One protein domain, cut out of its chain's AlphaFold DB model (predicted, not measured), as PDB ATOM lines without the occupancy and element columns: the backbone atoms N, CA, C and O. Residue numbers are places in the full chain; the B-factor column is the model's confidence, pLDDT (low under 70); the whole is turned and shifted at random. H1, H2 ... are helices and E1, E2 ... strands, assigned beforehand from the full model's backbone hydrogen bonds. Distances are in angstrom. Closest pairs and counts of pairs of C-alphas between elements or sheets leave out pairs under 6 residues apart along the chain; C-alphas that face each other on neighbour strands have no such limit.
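AT A GLANCE: This is residues 100 to 203 of the 229 residues of an uncharacterized protein of Butyrivibrio sp. INlla21 (UniProt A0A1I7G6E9). Look for one antiparallel sheet curled like part of a barrel, with a short helix, H1, over strand E4 towards one end of the long axis and a loop, whose residues 140 to 145 stick out, at the other. The sheet's order E1 E2 E3 E4 E5 E6 is a meander, each strand the antiparallel neighbour of the one before. The printed part has 104 residues with one named helix, then six named strands, and is mostly strand. It is compact, with a radius of gyration of the C-alphas of 14.8 A, and elongated, spanning 48 by 29 by 25 A.

IN THESE COORDINATES: Find C-alpha 100 at (24.324, 12.959, -17.145), where H1, residues 100 to 109, begins its 14.3 A. Next come E1, residues 112 to 115, 10.3 A; E2, residues 122 to 127, 16.2 A; and E3, residues 130 to 136, 20.0 A. E4, residues 149 to 167, 35.6 A, bends by 99 degrees at residue 154. E5, residues 170 to 177, 22.9 A, precedes E6, residues 184 to 187, 10.4 A, ending at C-alpha 187 (33.795, 21.893, -29.291).

HOW THE PARTS SIT: Each strand forms a hairpin with the next. Look for N 114 and O 124 of E1 and E2, 2.8 A; N 125 and O 132 of E2 and E3, 2.8 A; N 153 and O 133 of E3 and E4, 2.8 A; N 163 and O 174 of E4 and E5, 2.8 A; N 175 and O 185 of E5 and E6, 2.8 A. E4's pairing is staggered: residues 150 to 158 pair with E3, 159 to 167 with E5. H1 is on the sheet at a height of 8.5 A, over E4 and slantwise to it at 54 degrees on the local plane; their closest C-alphas, of Glu 103 and Ile 162, are 6.8 A apart. Every O i to N i+4 pair in H1 is within hydrogen-bond range. E1 and E6, the edge strands, are apart.

THE WHOLE: The C-alphas of Glu 101 and Gly 142, the two farthest apart, stand 50.0 A from each other. The printed part has no cut; the link E3 to E4, 12 residues, is long. Confidence is under 70 at residues 116 to 121, 136 to 149, 180 to 182 and 190 to 203.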
ATOM      1  N   ASP A 100      23.861  12.095 -18.240       91.62
ATOM      2  CA  ASP A 100      24.324  12.959 -17.145       91.62
ATOM      3  C   ASP A 100      25.837  12.796 -16.895       91.62
ATOM      4  O   ASP A 100      26.541  13.769 -16.626       91.62
ATOM      5  N   GLU A 101      26.357  11.569 -17.015       90.44
ATOM      6  CA  GLU A 101      27.799  11.297 -16.914       90.44
ATOM      7  C   GLU A 101      28.586  11.913 -18.077       90.44
ATOM      8  O   GLU A 101      29.672  12.457 -17.864       90.44
ATOM      9  N   GLU A 102      28.038  11.845 -19.294       90.44
ATOM     10  CA  GLU A 102      28.628  12.490 -20.470       90.44
ATOM     11  C   GLU A 102      28.654  14.011 -20.295       90.44
ATOM     12  O   GLU A 102      29.703  14.628 -20.478       90.44
ATOM     13  N   GLU A 103      27.540  14.613 -19.872       89.50
ATOM     14  CA  GLU A 103      27.446  16.053 -19.619       89.50
ATOM     15  C   GLU A 103      28.487  16.505 -18.589       89.50
ATOM     16  O   GLU A 103      29.224  17.466 -18.826       89.50
ATOM     17  N   GLN A 104      28.599  15.787 -17.467       87.56
ATOM     18  CA  GLN A 104      29.582  16.107 -16.439       87.56
ATOM     19  C   GLN A 104      31.014  16.027 -16.980       87.56
ATOM     20  O   GLN A 104      31.811  16.936 -16.739       87.56
ATOM     21  N   TRP A 105      31.345  14.977 -17.734       87.00
ATOM     22  CA  TRP A 105      32.671  14.845 -18.331       87.00
ATOM     23  C   TRP A 105      32.972  15.985 -19.305       87.00
ATOM     24  O   TRP A 105      34.060  16.562 -19.246       87.00
ATOM     25  N   VAL A 106      32.014  16.357 -20.160       85.69
ATOM     26  CA  VAL A 106      32.168  17.482 -21.092       85.69
ATOM     27  C   VAL A 106      32.449  18.769 -20.321       85.69
ATOM     28  O   VAL A 106      33.414  19.462 -20.637       85.69
ATOM     29  N   LEU A 107      31.659  19.069 -19.284       83.81
ATOM     30  CA  LEU A 107      31.847  20.250 -18.436       83.81
ATOM     31  C   LEU A 107      33.234  20.282 -17.778       83.81
ATOM     32  O   LEU A 107      33.853  21.345 -17.689       83.81
ATOM     33  N   GLU A 108      33.749  19.130 -17.351       82.00
ATOM     34  CA  GLU A 108      35.107  19.006 -16.815       82.00
ATOM     35  C   GLU A 108      36.176  19.276 -17.885       82.00
ATOM     36  O   GLU A 108      37.167  19.948 -17.591       82.00
ATOM     37  N   GLN A 109      35.973  18.824 -19.129       79.44
ATOM     38  CA  GLN A 109      36.912  19.076 -20.231       79.44
ATOM     39  C   GLN A 109      36.930  20.540 -20.678       79.44
ATOM     40  O   GLN A 109      37.995  21.071 -20.997       79.44
ATOM     41  N   ILE A 110      35.770  21.200 -20.696       75.06
ATOM     42  CA  ILE A 110      35.661  22.597 -21.138       75.06
ATOM     43  C   ILE A 110      35.867  23.615 -20.012       75.06
ATOM     44  O   ILE A 110      35.766  24.817 -20.243       75.06
ATOM     45  N   SER A 111      36.134  23.176 -18.784       77.94
ATOM     46  CA  SER A 111      36.380  24.099 -17.677       77.94
ATOM     47  C   SER A 111      37.652  24.921 -17.918       77.94
ATOM     48  O   SER A 111      38.706  24.380 -18.251       77.94
ATOM     49  N   GLY A 112      37.569  26.238 -17.725       73.12
ATOM     50  CA  GLY A 112      38.679  27.170 -17.944       73.12
ATOM     51  C   GLY A 112      38.304  28.387 -18.786       73.12
ATOM     52  O   GLY A 112      37.126  28.677 -18.996       73.12
ATOM     53  N   VAL A 113      39.324  29.116 -19.249       74.69
ATOM     54  CA  VAL A 113      39.163  30.329 -20.059       74.69
ATOM     55  C   VAL A 113      39.315  29.994 -21.539       74.69
ATOM     56  O   VAL A 113      40.298  29.379 -21.944       74.69
ATOM     57  N   TRP A 114      38.359  30.451 -22.338       74.06
ATOM     58  CA  TRP A 114      38.292  30.264 -23.781       74.06
ATOM     59  C   TRP A 114      38.189  31.622 -24.460       74.06
ATOM     60  O   TRP A 114      37.442  32.488 -24.011       74.06
ATOM     61  N   GLU A 115      38.915  31.807 -25.558       70.56
ATOM     62  CA  GLU A 115      38.713  32.943 -26.450       70.56
ATOM     63  C   GLU A 115      37.692  32.560 -27.523       70.56
ATOM     64  O   GLU A 115      37.800  31.521 -28.175       70.56
ATOM     65  N   THR A 116      36.670  33.392 -27.693       68.12
ATOM     66  CA  THR A 116      35.669  33.215 -28.747       68.12
ATOM     67  C   THR A 116      36.217  33.706 -30.082       68.12
ATOM     68  O   THR A 116      36.905  34.723 -30.156       68.12
ATOM     69  N   CYS A 117      35.844  33.042 -31.177       61.12
ATOM     70  CA  CYS A 117      36.222  33.466 -32.531       61.12
ATOM     71  C   CYS A 117      35.397  34.671 -33.041       61.12
ATOM     72  O   CYS A 117      35.368  34.945 -34.241       61.12
ATOM     73  N   TYR A 118      34.690  35.376 -32.153       54.62
ATOM     74  CA  TYR A 118      33.835  36.515 -32.484       54.62
ATOM     75  C   TYR A 118      34.642  37.821 -32.543       54.62
ATOM     76  O   TYR A 118      35.736  37.911 -31.992       54.62
ATOM     77  N   LYS A 119      34.128  38.860 -33.217       57.16
ATOM     78  CA  LYS A 119      34.732  40.204 -33.201       57.16
ATOM     79  C   LYS A 119      33.785  41.232 -32.565       57.16
ATOM     80  O   LYS A 119      32.689  41.410 -33.086       57.16
ATOM     81  N   PRO A 120      34.225  41.983 -31.534       62.25
ATOM     82  CA  PRO A 120      35.502  41.828 -30.830       62.25
ATOM     83  C   PRO A 120      35.580  40.466 -30.124       62.25
ATOM     84  O   PRO A 120      34.552  39.933 -29.719       62.25
ATOM     85  N   ALA A 121      36.791  39.912 -30.003       64.19
ATOM     86  CA  ALA A 121      36.989  38.663 -29.275       64.19
ATOM     87  C   ALA A 121      36.551  38.852 -27.821       64.19
ATOM     88  O   ALA A 121      36.900  39.848 -27.178       64.19
ATOM     89  N   GLU A 122      35.766  37.906 -27.331       73.00
ATOM     90  CA  GLU A 122      35.349  37.814 -25.937       73.00
ATOM     91  C   GLU A 122      36.046  36.611 -25.313       73.00
ATOM     92  O   GLU A 122      36.158  35.566 -25.956       73.00
ATOM     93  N   LEU A 123      36.483  36.742 -24.063       76.81
ATOM     94  CA  LEU A 123      36.890  35.586 -23.273       76.81
ATOM     95  C   LEU A 123      35.673  35.062 -22.519       76.81
ATOM     96  O   LEU A 123      34.934  35.849 -21.926       76.81
ATOM     97  N   CYS A 124      35.481  33.754 -22.474       78.44
ATOM     98  CA  CYS A 124      34.548  33.121 -21.556       78.44
ATOM     99  C   CYS A 124      35.309  32.235 -20.572       78.44
ATOM    100  O   CYS A 124      36.170  31.455 -20.951       78.44
ATOM    101  N   ASN A 125      35.008  32.376 -19.285       81.62
ATOM    102  CA  ASN A 125      35.456  31.454 -18.253       81.62
ATOM    103  C   ASN A 125      34.292  30.539 -17.882       81.62
ATOM    104  O   ASN A 125      33.259  31.041 -17.430       81.62
ATOM    105  N   ILE A 126      34.475  29.238 -18.073       82.19
ATOM    106  CA  ILE A 126      33.485  28.199 -17.793       82.19
ATOM    107  C   ILE A 126      33.920  27.458 -16.529       82.19
ATOM    108  O   ILE A 126      35.042  26.957 -16.451       82.19
ATOM    109  N   GLU A 127      33.043  27.412 -15.531       81.44
ATOM    110  CA  GLU A 127      33.259  26.716 -14.261       81.44
ATOM    111  C   GLU A 127      32.022  25.867 -13.954       81.44
ATOM    112  O   GLU A 127      31.011  26.350 -13.433       81.44
ATOM    113  N   GLY A 128      32.075  24.593 -14.353       84.56
ATOM    114  CA  GLY A 128      30.885  23.749 -14.389       84.56
ATOM    115  C   GLY A 128      29.802  24.386 -15.265       84.56
ATOM    116  O   GLY A 128      30.049  24.731 -16.417       84.56
ATOM    117  N   THR A 129      28.605  24.584 -14.713       89.44
ATOM    118  CA  THR A 129      27.491  25.196 -15.458       89.44
ATOM    119  C   THR A 129      27.524  26.722 -15.487       89.44
ATOM    120  O   THR A 129      26.737  27.314 -16.224       89.44
ATOM    121  N   ASP A 130      28.390  27.383 -14.716       89.38
ATOM    122  CA  ASP A 130      28.468  28.843 -14.674       89.38
ATOM    123  C   ASP A 130      29.445  29.374 -15.738       89.38
ATOM    124  O   ASP A 130      30.544  28.855 -15.927       89.38
ATOM    125  N   VAL A 131      29.050  30.452 -16.421       86.12
ATOM    126  CA  VAL A 131      29.825  31.095 -17.492       86.12
ATOM    127  C   VAL A 131      29.985  32.583 -17.192       86.12
ATOM    128  O   VAL A 131      29.013  33.302 -16.941       86.12
ATOM    129  N   SER A 132      31.226  33.064 -17.222       84.44
ATOM    130  CA  SER A 132      31.564  34.488 -17.097       84.44
ATOM    131  C   SER A 132      32.179  34.997 -18.391       84.44
ATOM    132  O   SER A 132      33.189  34.456 -18.826       84.44
ATOM    133  N   TYR A 133      31.626  36.065 -18.963       81.25
ATOM    134  CA  TYR A 133      32.188  36.708 -20.152       81.25
ATOM    135  C   TYR A 133      33.073  37.889 -19.793       81.25
ATOM    136  O   TYR A 133      32.785  38.637 -18.855       81.25
ATOM    137  N   TYR A 134      34.107  38.096 -20.595       77.44
ATOM    138  CA  TYR A 134      34.960  39.262 -20.551       77.44
ATOM    139  C   TYR A 134      35.046  39.848 -21.954       77.44
ATOM    140  O   TYR A 134      35.598  39.237 -22.869       77.44
ATOM    141  N   GLY A 135      34.472  41.036 -22.125       73.50
ATOM    142  CA  GLY A 135      34.529  41.766 -23.385       73.50
ATOM    143  C   GLY A 135      35.854  42.503 -23.514       73.50
ATOM    144  O   GLY A 135      36.372  43.043 -22.529       73.50
ATOM    145  N   ASN A 136      36.403  42.543 -24.723       65.88
ATOM    146  CA  ASN A 136      37.556  43.381 -25.015       65.88
ATOM    147  C   ASN A 136      37.120  44.854 -25.042       65.88
ATOM    148  O   ASN A 136      36.375  45.276 -25.931       65.88
ATOM    149  N   ASN A 137      37.591  45.641 -24.076       59.66
ATOM    150  CA  ASN A 137      37.480  47.090 -24.154       59.66
ATOM    151  C   ASN A 137      38.633  47.589 -25.022       59.66
ATOM    152  O   ASN A 137      39.735  47.826 -24.524       59.66
ATOM    153  N   TRP A 138      38.363  47.781 -26.314       54.66
ATOM    154  CA  TRP A 138      39.214  48.619 -27.150       54.66
ATOM    155  C   TRP A 138      39.127  50.043 -26.604       54.66
ATOM    156  O   TRP A 138      38.218  50.802 -26.932       54.66
ATOM    157  N   TYR A 139      40.049  50.392 -25.714       49.50
ATOM    158  CA  TYR A 139      40.357  51.787 -25.466       49.50
ATOM    159  C   TYR A 139      41.099  52.283 -26.704       49.50
ATOM    160  O   TYR A 139      42.272  51.974 -26.905       49.50
ATOM    161  N   ASP A 140      40.367  52.988 -27.563       48.06
ATOM    162  CA  ASP A 140      40.868  53.760 -28.701       48.06
ATOM    163  C   ASP A 140      41.677  54.968 -28.189       48.06
ATOM    164  O   ASP A 140      41.342  56.128 -28.413       48.06
ATOM    165  N   ASP A 141      42.722  54.699 -27.405       44.78
ATOM    166  CA  ASP A 141      43.545  55.733 -26.774       44.78
ATOM    167  C   ASP A 141      44.717  56.149 -27.689       44.78
ATOM    168  O   ASP A 141      45.613  56.882 -27.268       44.78
ATOM    169  N   GLY A 142      44.735  55.694 -28.950       51.25
ATOM    170  CA  GLY A 142      45.755  56.058 -29.941       51.25
ATOM    171  C   GLY A 142      47.175  55.606 -29.587       51.25
ATOM    172  O   GLY A 142      48.139  56.165 -30.111       51.25
ATOM    173  N   ASN A 143      47.316  54.627 -28.690       49.34
ATOM    174  CA  ASN A 143      48.600  54.104 -28.241       49.34
ATOM    175  C   ASN A 143      48.696  52.616 -28.615       49.34
ATOM    176  O   ASN A 143      48.054  51.781 -27.981       49.34
ATOM    177  N   ASP A 144      49.500  52.298 -29.634       51.34
ATOM    178  CA  ASP A 144      49.691  50.942 -30.195       51.34
ATOM    179  C   ASP A 144      50.205  49.899 -29.175       51.34
ATOM    180  O   ASP A 144      50.193  48.702 -29.447       51.34
ATOM    181  N   ASP A 145      50.606  50.332 -27.975       48.72
ATOM    182  CA  ASP A 145      51.045  49.478 -26.863       48.72
ATOM    183  C   ASP A 145      49.903  49.040 -25.920       48.72
ATOM    184  O   ASP A 145      50.155  48.508 -24.831       48.72
ATOM    185  N   SER A 146      48.632  49.265 -26.274       49.62
ATOM    186  CA  SER A 146      47.513  48.833 -25.432       49.62
ATOM    187  C   SER A 146      47.390  47.306 -25.437       49.62
ATOM    188  O   SER A 146      46.735  46.712 -26.292       49.62
ATOM    189  N   MET A 147      48.013  46.666 -24.447       53.22
ATOM    190  CA  MET A 147      47.706  45.292 -24.049       53.22
ATOM    191  C   MET A 147      46.186  45.093 -24.005       53.22
ATOM    192  O   MET A 147      45.480  45.945 -23.459       53.22
ATOM    193  N   TYR A 148      45.696  43.973 -24.541       59.41
ATOM    194  CA  TYR A 148      44.279  43.622 -24.503       59.41
ATOM    195  C   TYR A 148      43.759  43.682 -23.058       59.41
ATOM    196  O   TYR A 148      44.171  42.896 -22.201       59.41
ATOM    197  N   LYS A 149      42.886  44.654 -22.773       62.03
ATOM    198  CA  LYS A 149      42.205  44.777 -21.485       62.03
ATOM    199  C   LYS A 149      40.815  44.194 -21.626       62.03
ATOM    200  O   LYS A 149      39.979  44.701 -22.373       62.03
ATOM    201  N   PHE A 150      40.573  43.146 -20.862       70.25
ATOM    202  CA  PHE A 150      39.284  42.490 -20.813       70.25
ATOM    203  C   PHE A 150      38.547  42.950 -19.563       70.25
ATOM    204  O   PHE A 150      39.114  42.975 -18.469       70.25
ATOM    205  N   ARG A 151      37.287  43.351 -19.723       72.81
ATOM    206  CA  ARG A 151      36.432  43.720 -18.596       72.81
ATOM    207  C   ARG A 151      35.376  42.656 -18.408       72.81
ATOM    208  O   ARG A 151      34.701  42.278 -19.366       72.81
ATOM    209  N   LYS A 152      35.233  42.195 -17.169       78.75
ATOM    210  CA  LYS A 152      34.190  41.244 -16.809       78.75
ATOM    211  C   LYS A 152      32.821  41.857 -17.087       78.75
ATOM    212  O   LYS A 152      32.553  42.990 -16.695       78.75
ATOM    213  N   SER A 153      31.969  41.109 -17.771       77.62
ATOM    214  CA  SER A 153      30.561  41.455 -17.905       77.62
ATOM    215  C   SER A 153      29.862  41.259 -16.560       77.62
ATOM    216  O   SER A 153      30.067  40.246 -15.890       77.62
ATOM    217  N   ASP A 154      29.008  42.206 -16.174       72.25
ATOM    218  CA  ASP A 154      28.172  42.084 -14.969       72.25
ATOM    219  C   ASP A 154      27.127  40.960 -15.107       72.25
ATOM    220  O   ASP A 154      26.583  40.464 -14.114       72.25
ATOM    221  N   SER A 155      26.860  40.524 -16.341       73.00
ATOM    222  CA  SER A 155      25.948  39.429 -16.642       73.00
ATOM    223  C   SER A 155      26.619  38.084 -16.382       73.00
ATOM    224  O   SER A 155      27.570  37.699 -17.064       73.00
ATOM    225  N   ARG A 156      26.086  37.340 -15.408       74.88
ATOM    226  CA  ARG A 156      26.399  35.918 -15.239       74.88
ATOM    227  C   ARG A 156      25.542  35.089 -16.179       74.88
ATOM    228  O   ARG A 156      24.324  35.259 -16.232       74.88
ATOM    229  N   SER A 157      26.195  34.154 -16.840       85.00
ATOM    230  CA  SER A 157      25.595  33.238 -17.790       85.00
ATOM    231  C   SER A 157      25.710  31.812 -17.283       85.00
ATOM    232  O   SER A 157      26.447  31.532 -16.341       85.00
ATOM    233  N   LYS A 158      24.939  30.911 -17.878       89.62
ATOM    234  CA  LYS A 158      24.918  29.491 -17.536       89.62
ATOM    235  C   LYS A 158      24.855  28.638 -18.780       89.62
ATOM    236  O   LYS A 158      24.193  29.037 -19.734       89.62
ATOM    237  N   VAL A 159      25.445  27.455 -18.735       88.38
ATOM    238  CA  VAL A 159      25.193  26.409 -19.724       88.38
ATOM    239  C   VAL A 159      23.719  26.017 -19.663       88.38
ATOM    240  O   VAL A 159      23.197  25.682 -18.602       88.38
ATOM    241  N   LYS A 160      23.021  26.171 -20.789       90.38
ATOM    242  CA  LYS A 160      21.604  25.821 -20.959       90.38
ATOM    243  C   LYS A 160      21.427  24.474 -21.640       90.38
ATOM    244  O   LYS A 160      20.439  23.797 -21.380       90.38
ATOM    245  N   TYR A 161      22.338  24.155 -22.548       89.44
ATOM    246  CA  TYR A 161      22.266  22.990 -23.407       89.44
ATOM    247  C   TYR A 161      23.677  22.512 -23.718       89.44
ATOM    248  O   TYR A 161      24.553  23.339 -23.984       89.44
ATOM    249  N   ILE A 162      23.846  21.192 -23.676       91.56
ATOM    250  CA  ILE A 162      24.991  20.464 -24.209       91.56
ATOM    251  C   ILE A 162      24.419  19.415 -25.159       91.56
ATOM    252  O   ILE A 162      23.717  18.499 -24.736       91.56
ATOM    253  N   GLY A 163      24.676  19.594 -26.449       89.62
ATOM    254  CA  GLY A 163      24.283  18.670 -27.505       89.62
ATOM    255  C   GLY A 163      25.482  17.927 -28.049       89.62
ATOM    256  O   GLY A 163      26.562  18.499 -28.113       89.62
ATOM    257  N   LYS A 164      25.299  16.685 -28.486       90.62
ATOM    258  CA  LYS A 164      26.301  15.959 -29.266       90.62
ATOM    259  C   LYS A 164      25.828  15.850 -30.706       90.62
ATOM    260  O   LYS A 164      24.704  15.415 -30.953       90.62
ATOM    261  N   SER A 165      26.707  16.202 -31.628       89.94
ATOM    262  CA  SER A 165      26.457  16.208 -33.064       89.94
ATOM    263  C   SER A 165      27.673  15.648 -33.807       89.94
ATOM    264  O   SER A 165      28.727  15.414 -33.217       89.94
ATOM    265  N   SER A 166      27.526  15.397 -35.106       86.31
ATOM    266  CA  SER A 166      28.617  14.927 -35.964       86.31
ATOM    267  C   SER A 166      28.550  15.611 -37.324       86.31
ATOM    268  O   SER A 166      27.465  15.851 -37.858       86.31
ATOM    269  N   ASP A 167      29.710  15.951 -37.878       82.88
ATOM    270  CA  ASP A 167      29.850  16.480 -39.233       82.88
ATOM    271  C   ASP A 167      30.977  15.757 -39.994       82.88
ATOM    272  O   ASP A 167      31.541  14.757 -39.547       82.88
ATOM    273  N   GLN A 168      31.334  16.272 -41.172       82.00
ATOM    274  CA  GLN A 168      32.451  15.755 -41.972       82.00
ATOM    275  C   GLN A 168      33.822  15.853 -41.271       82.00
ATOM    276  O   GLN A 168      34.779  15.207 -41.697       82.00
ATOM    277  N   ASN A 169      33.931  16.665 -40.217       73.69
ATOM    278  CA  ASN A 169      35.125  16.837 -39.404       73.69
ATOM    279  C   ASN A 169      35.113  15.947 -38.150       73.69
ATOM    280  O   ASN A 169      36.131  15.916 -37.454       73.69
ATOM    281  N   GLY A 170      34.044  15.196 -37.890       81.06
ATOM    282  CA  GLY A 170      33.930  14.253 -36.780       81.06
ATOM    283  C   GLY A 170      32.877  14.660 -35.755       81.06
ATOM    284  O   GLY A 170      32.032  15.518 -36.007       81.06
ATOM    285  N   ASP A 171      32.924  14.011 -34.597       84.94
ATOM    286  CA  ASP A 171      31.995  14.274 -33.501       84.94
ATOM    287  C   ASP A 171      32.354  15.576 -32.776       84.94
ATOM    288  O   ASP A 171      33.530  15.891 -32.563       84.94
ATOM    289  N   TYR A 172      31.331  16.319 -32.364       85.62
ATOM    290  CA  TYR A 172      31.477  17.569 -31.630       85.62
ATOM    291  C   TYR A 172      30.328  17.800 -30.652       85.62
ATOM    292  O   TYR A 172      29.260  17.195 -30.750       85.62
ATOM    293  N   TYR A 173      30.558  18.709 -29.708       87.69
ATOM    294  CA  TYR A 173      29.566  19.169 -28.751       87.69
ATOM    295  C   TYR A 173      29.115  20.594 -29.061       87.69
ATOM    296  O   TYR A 173      29.928  21.451 -29.408       87.69
ATOM    297  N   GLU A 174      27.819  20.832 -28.920       88.69
ATOM    298  CA  GLU A 174      27.138  22.111 -29.087       88.69
ATOM    299  C   GLU A 174      26.758  22.678 -27.724       88.69
ATOM    300  O   GLU A 174      26.175  21.972 -26.906       88.69
ATOM    301  N   PHE A 175      27.030  23.959 -27.493       86.56
ATOM    302  CA  PHE A 175      26.690  24.642 -26.249       86.56
ATOM    303  C   PHE A 175      25.809  25.848 -26.512       86.56
ATOM    304  O   PHE A 175      26.085  26.652 -27.404       86.56
ATOM    305  N   GLU A 176      24.813  26.034 -25.652       87.19
ATOM    306  CA  GLU A 176      24.090  27.299 -25.542       87.19
ATOM    307  C   GLU A 176      24.274  27.889 -24.150       87.19
ATOM    308  O   GLU A 176      24.151  27.197 -23.136       87.19
ATOM    309  N   PHE A 177      24.513  29.198 -24.088       86.19
ATOM    310  CA  PHE A 177      24.701  29.912 -22.830       86.19
ATOM    311  C   PHE A 177      23.553  30.897 -22.571       86.19
ATOM    312  O   PHE A 177      23.105  31.635 -23.451       86.19
ATOM    313  N   SER A 178      23.055  30.954 -21.336       85.06
ATOM    314  CA  SER A 178      22.065  31.950 -20.923       85.06
ATOM    315  C   SER A 178      22.667  33.353 -21.018       85.06
ATOM    316  O   SER A 178      23.778  33.574 -20.570       85.06
ATOM    317  N   GLY A 179      21.983  34.311 -21.645       75.81
ATOM    318  CA  GLY A 179      22.520  35.666 -21.845       75.81
ATOM    319  C   GLY A 179      23.426  35.847 -23.071       75.81
ATOM    320  O   GLY A 179      23.786  36.982 -23.363       75.81
ATOM    321  N   ALA A 180      23.732  34.782 -23.817       69.19
ATOM    322  CA  ALA A 180      24.325  34.858 -25.155       69.19
ATOM    323  C   ALA A 180      23.263  34.506 -26.208       69.19
ATOM    324  O   ALA A 180      23.330  33.467 -26.862       69.19
ATOM    325  N   GLU A 181      22.217  35.332 -26.297       66.06
ATOM    326  CA  GLU A 181      21.087  35.075 -27.195       66.06
ATOM    327  C   GLU A 181      21.565  34.937 -28.651       66.06
ATOM    328  O   GLU A 181      22.308  35.781 -29.147       66.06
ATOM    329  N   ASN A 182      21.116  33.868 -29.318       64.56
ATOM    330  CA  ASN A 182      21.441  33.497 -30.703       64.56
ATOM    331  C   ASN A 182      22.882  33.023 -30.966       64.56
ATOM    332  O   ASN A 182      23.310  33.029 -32.117       64.56
ATOM    333  N   ARG A 183      23.627  32.595 -29.938       71.75
ATOM    334  CA  ARG A 183      24.970  32.021 -30.116       71.75
ATOM    335  C   ARG A 183      25.003  30.554 -29.692       71.75
ATOM    336  O   ARG A 183      24.787  30.244 -28.521       71.75
ATOM    337  N   THR A 184      25.327  29.683 -30.640       75.56
ATOM    338  CA  THR A 184      25.723  28.292 -30.389       75.56
ATOM    339  C   THR A 184      27.239  28.223 -30.437       75.56
ATOM    340  O   THR A 184      27.843  28.884 -31.273       75.56
ATOM    341  N   TYR A 185      27.854  27.458 -29.545       78.75
ATOM    342  CA  TYR A 185      29.298  27.245 -29.523       78.75
ATOM    343  C   TYR A 185      29.607  25.780 -29.791       78.75
ATOM    344  O   TYR A 185      28.819  24.917 -29.419       78.75
ATOM    345  N   TYR A 186      30.753  25.502 -30.409       81.19
ATOM    346  CA  TYR A 186      31.125  24.159 -30.841       81.19
ATOM    347  C   TYR A 186      32.450  23.733 -30.205       81.19
ATOM    348  O   TYR A 186      33.379  24.531 -30.079       81.19
ATOM    349  N   TRP A 187      32.560  22.468 -29.817       82.38
ATOM    350  CA  TRP A 187      33.795  21.893 -29.291       82.38
ATOM    351  C   TRP A 187      34.024  20.507 -29.881       82.38
ATOM    352  O   TRP A 187      33.177  19.632 -29.741       82.38
ATOM    353  N   TYR A 188      35.172  20.306 -30.522       79.25
ATOM    354  CA  TYR A 188      35.572  19.028 -31.107       79.25
ATOM    355  C   TYR A 188      36.579  18.349 -30.172       79.25
ATOM    356  O   TYR A 188      37.703  18.844 -30.040       79.25
ATOM    357  N   PRO A 189      36.225  17.232 -29.516       72.62
ATOM    358  CA  PRO A 189      37.179  16.468 -28.724       72.62
ATOM    359  C   PRO A 189      38.339  15.973 -29.599       72.62
ATOM    360  O   PRO A 189      38.133  15.373 -30.651       72.62
ATOM    361  N   GLY A 190      39.578  16.223 -29.175       64.81
ATOM    362  CA  GLY A 190      40.775  15.645 -29.798       64.81
ATOM    363  C   GLY A 190      41.231  16.250 -31.133       64.81
ATOM    364  O   GLY A 190      42.310  15.883 -31.593       64.81
ATOM    365  N   LYS A 191      40.486  17.184 -31.732       59.47
ATOM    366  CA  LYS A 191      41.034  18.106 -32.743       59.47
ATOM    367  C   LYS A 191      41.547  19.362 -32.062       59.47
ATOM    368  O   LYS A 191      41.106  19.646 -30.949       59.47
ATOM    369  N   ASP A 192      42.471  20.066 -32.729       51.44
ATOM    370  CA  ASP A 192      42.987  21.388 -32.351       51.44
ATOM    371  C   ASP A 192      41.871  22.171 -31.671       51.44
ATOM    372  O   ASP A 192      40.874  22.554 -32.289       51.44
ATOM    373  N   ALA A 193      41.974  22.219 -30.347       41.19
ATOM    374  CA  ALA A 193      40.882  22.644 -29.509       41.19
ATOM    375  C   ALA A 193      40.552  24.110 -29.832       41.19
ATOM    376  O   ALA A 193      41.335  24.824 -30.456       41.19
ATOM    377  N   TYR A 194      39.409  24.582 -29.352       47.25
ATOM    378  CA  TYR A 194      39.080  26.010 -29.332       47.25
ATOM    379  C   TYR A 194      38.519  26.576 -30.651       47.25
ATOM    380  O   TYR A 194      38.996  27.589 -31.152       47.25
ATOM    381  N   MET A 195      37.412  26.012 -31.154       45.59
ATOM    382  CA  MET A 195      36.552  26.732 -32.103       45.59
ATOM    383  C   MET A 195      35.166  27.020 -31.506       45.59
ATOM    384  O   MET A 195      34.150  26.478 -31.932       45.59
ATOM    385  N   PHE A 196      35.118  27.927 -30.525       48.59
ATOM    386  CA  PHE A 196      33.873  28.540 -30.046       48.59
ATOM    387  C   PHE A 196      33.325  29.482 -31.140       48.59
ATOM    388  O   PHE A 196      33.486  30.704 -31.074       48.59
ATOM    389  N   VAL A 197      32.725  28.911 -32.193       44.06
ATOM    390  CA  VAL A 197      32.133  29.672 -33.306       44.06
ATOM    391  C   VAL A 197      30.743  30.143 -32.917       44.06
ATOM    392  O   VAL A 197      29.782  29.408 -33.094       44.06
ATOM    393  N   ALA A 198      30.616  31.386 -32.460       36.44
ATOM    394  CA  ALA A 198      29.322  32.056 -32.464       36.44
ATOM    395  C   ALA A 198      28.948  32.385 -33.920       36.44
ATOM    396  O   ALA A 198      29.435  33.366 -34.486       36.44
ATOM    397  N   ILE A 199      28.114  31.551 -34.546       35.16
ATOM    398  CA  ILE A 199      27.521  31.869 -35.848       35.16
ATOM    399  C   ILE A 199      26.418  32.900 -35.598       35.16
ATOM    400  O   ILE A 199      25.269  32.543 -35.356       35.16
ATOM    401  N   ASP A 200      26.750  34.190 -35.671       33.34
ATOM    402  CA  ASP A 200      25.716  35.165 -36.011       33.34
ATOM    403  C   ASP A 200      25.253  34.829 -37.443       33.34
ATOM    404  O   ASP A 200      26.093  34.757 -38.347       33.34
ATOM    405  N   PRO A 201      23.946  34.642 -37.713       29.50
ATOM    406  CA  PRO A 201      23.452  34.252 -39.040       29.50
ATOM    407  C   PRO A 201      23.753  35.278 -40.152       29.50
ATOM    408  O   PRO A 201      23.458  35.028 -41.318       29.50
ATOM    409  N   TYR A 202      24.350  36.427 -39.820       27.33
ATOM    410  CA  TYR A 202      24.670  37.508 -40.743       27.33
ATOM    411  C   TYR A 202      26.000  38.192 -40.392       27.33
ATOM    412  O   TYR A 202      26.003  39.248 -39.769       27.33
ATOM    413  N   SER A 203      27.139  37.621 -40.800       30.33
ATOM    414  CA  SER A 203      28.298  38.355 -41.369       30.33
ATOM    415  C   SER A 203      29.577  37.508 -41.396       30.33
ATOM    416  O   SER A 203      30.612  37.870 -40.839       30.33
TER     417      SER A 203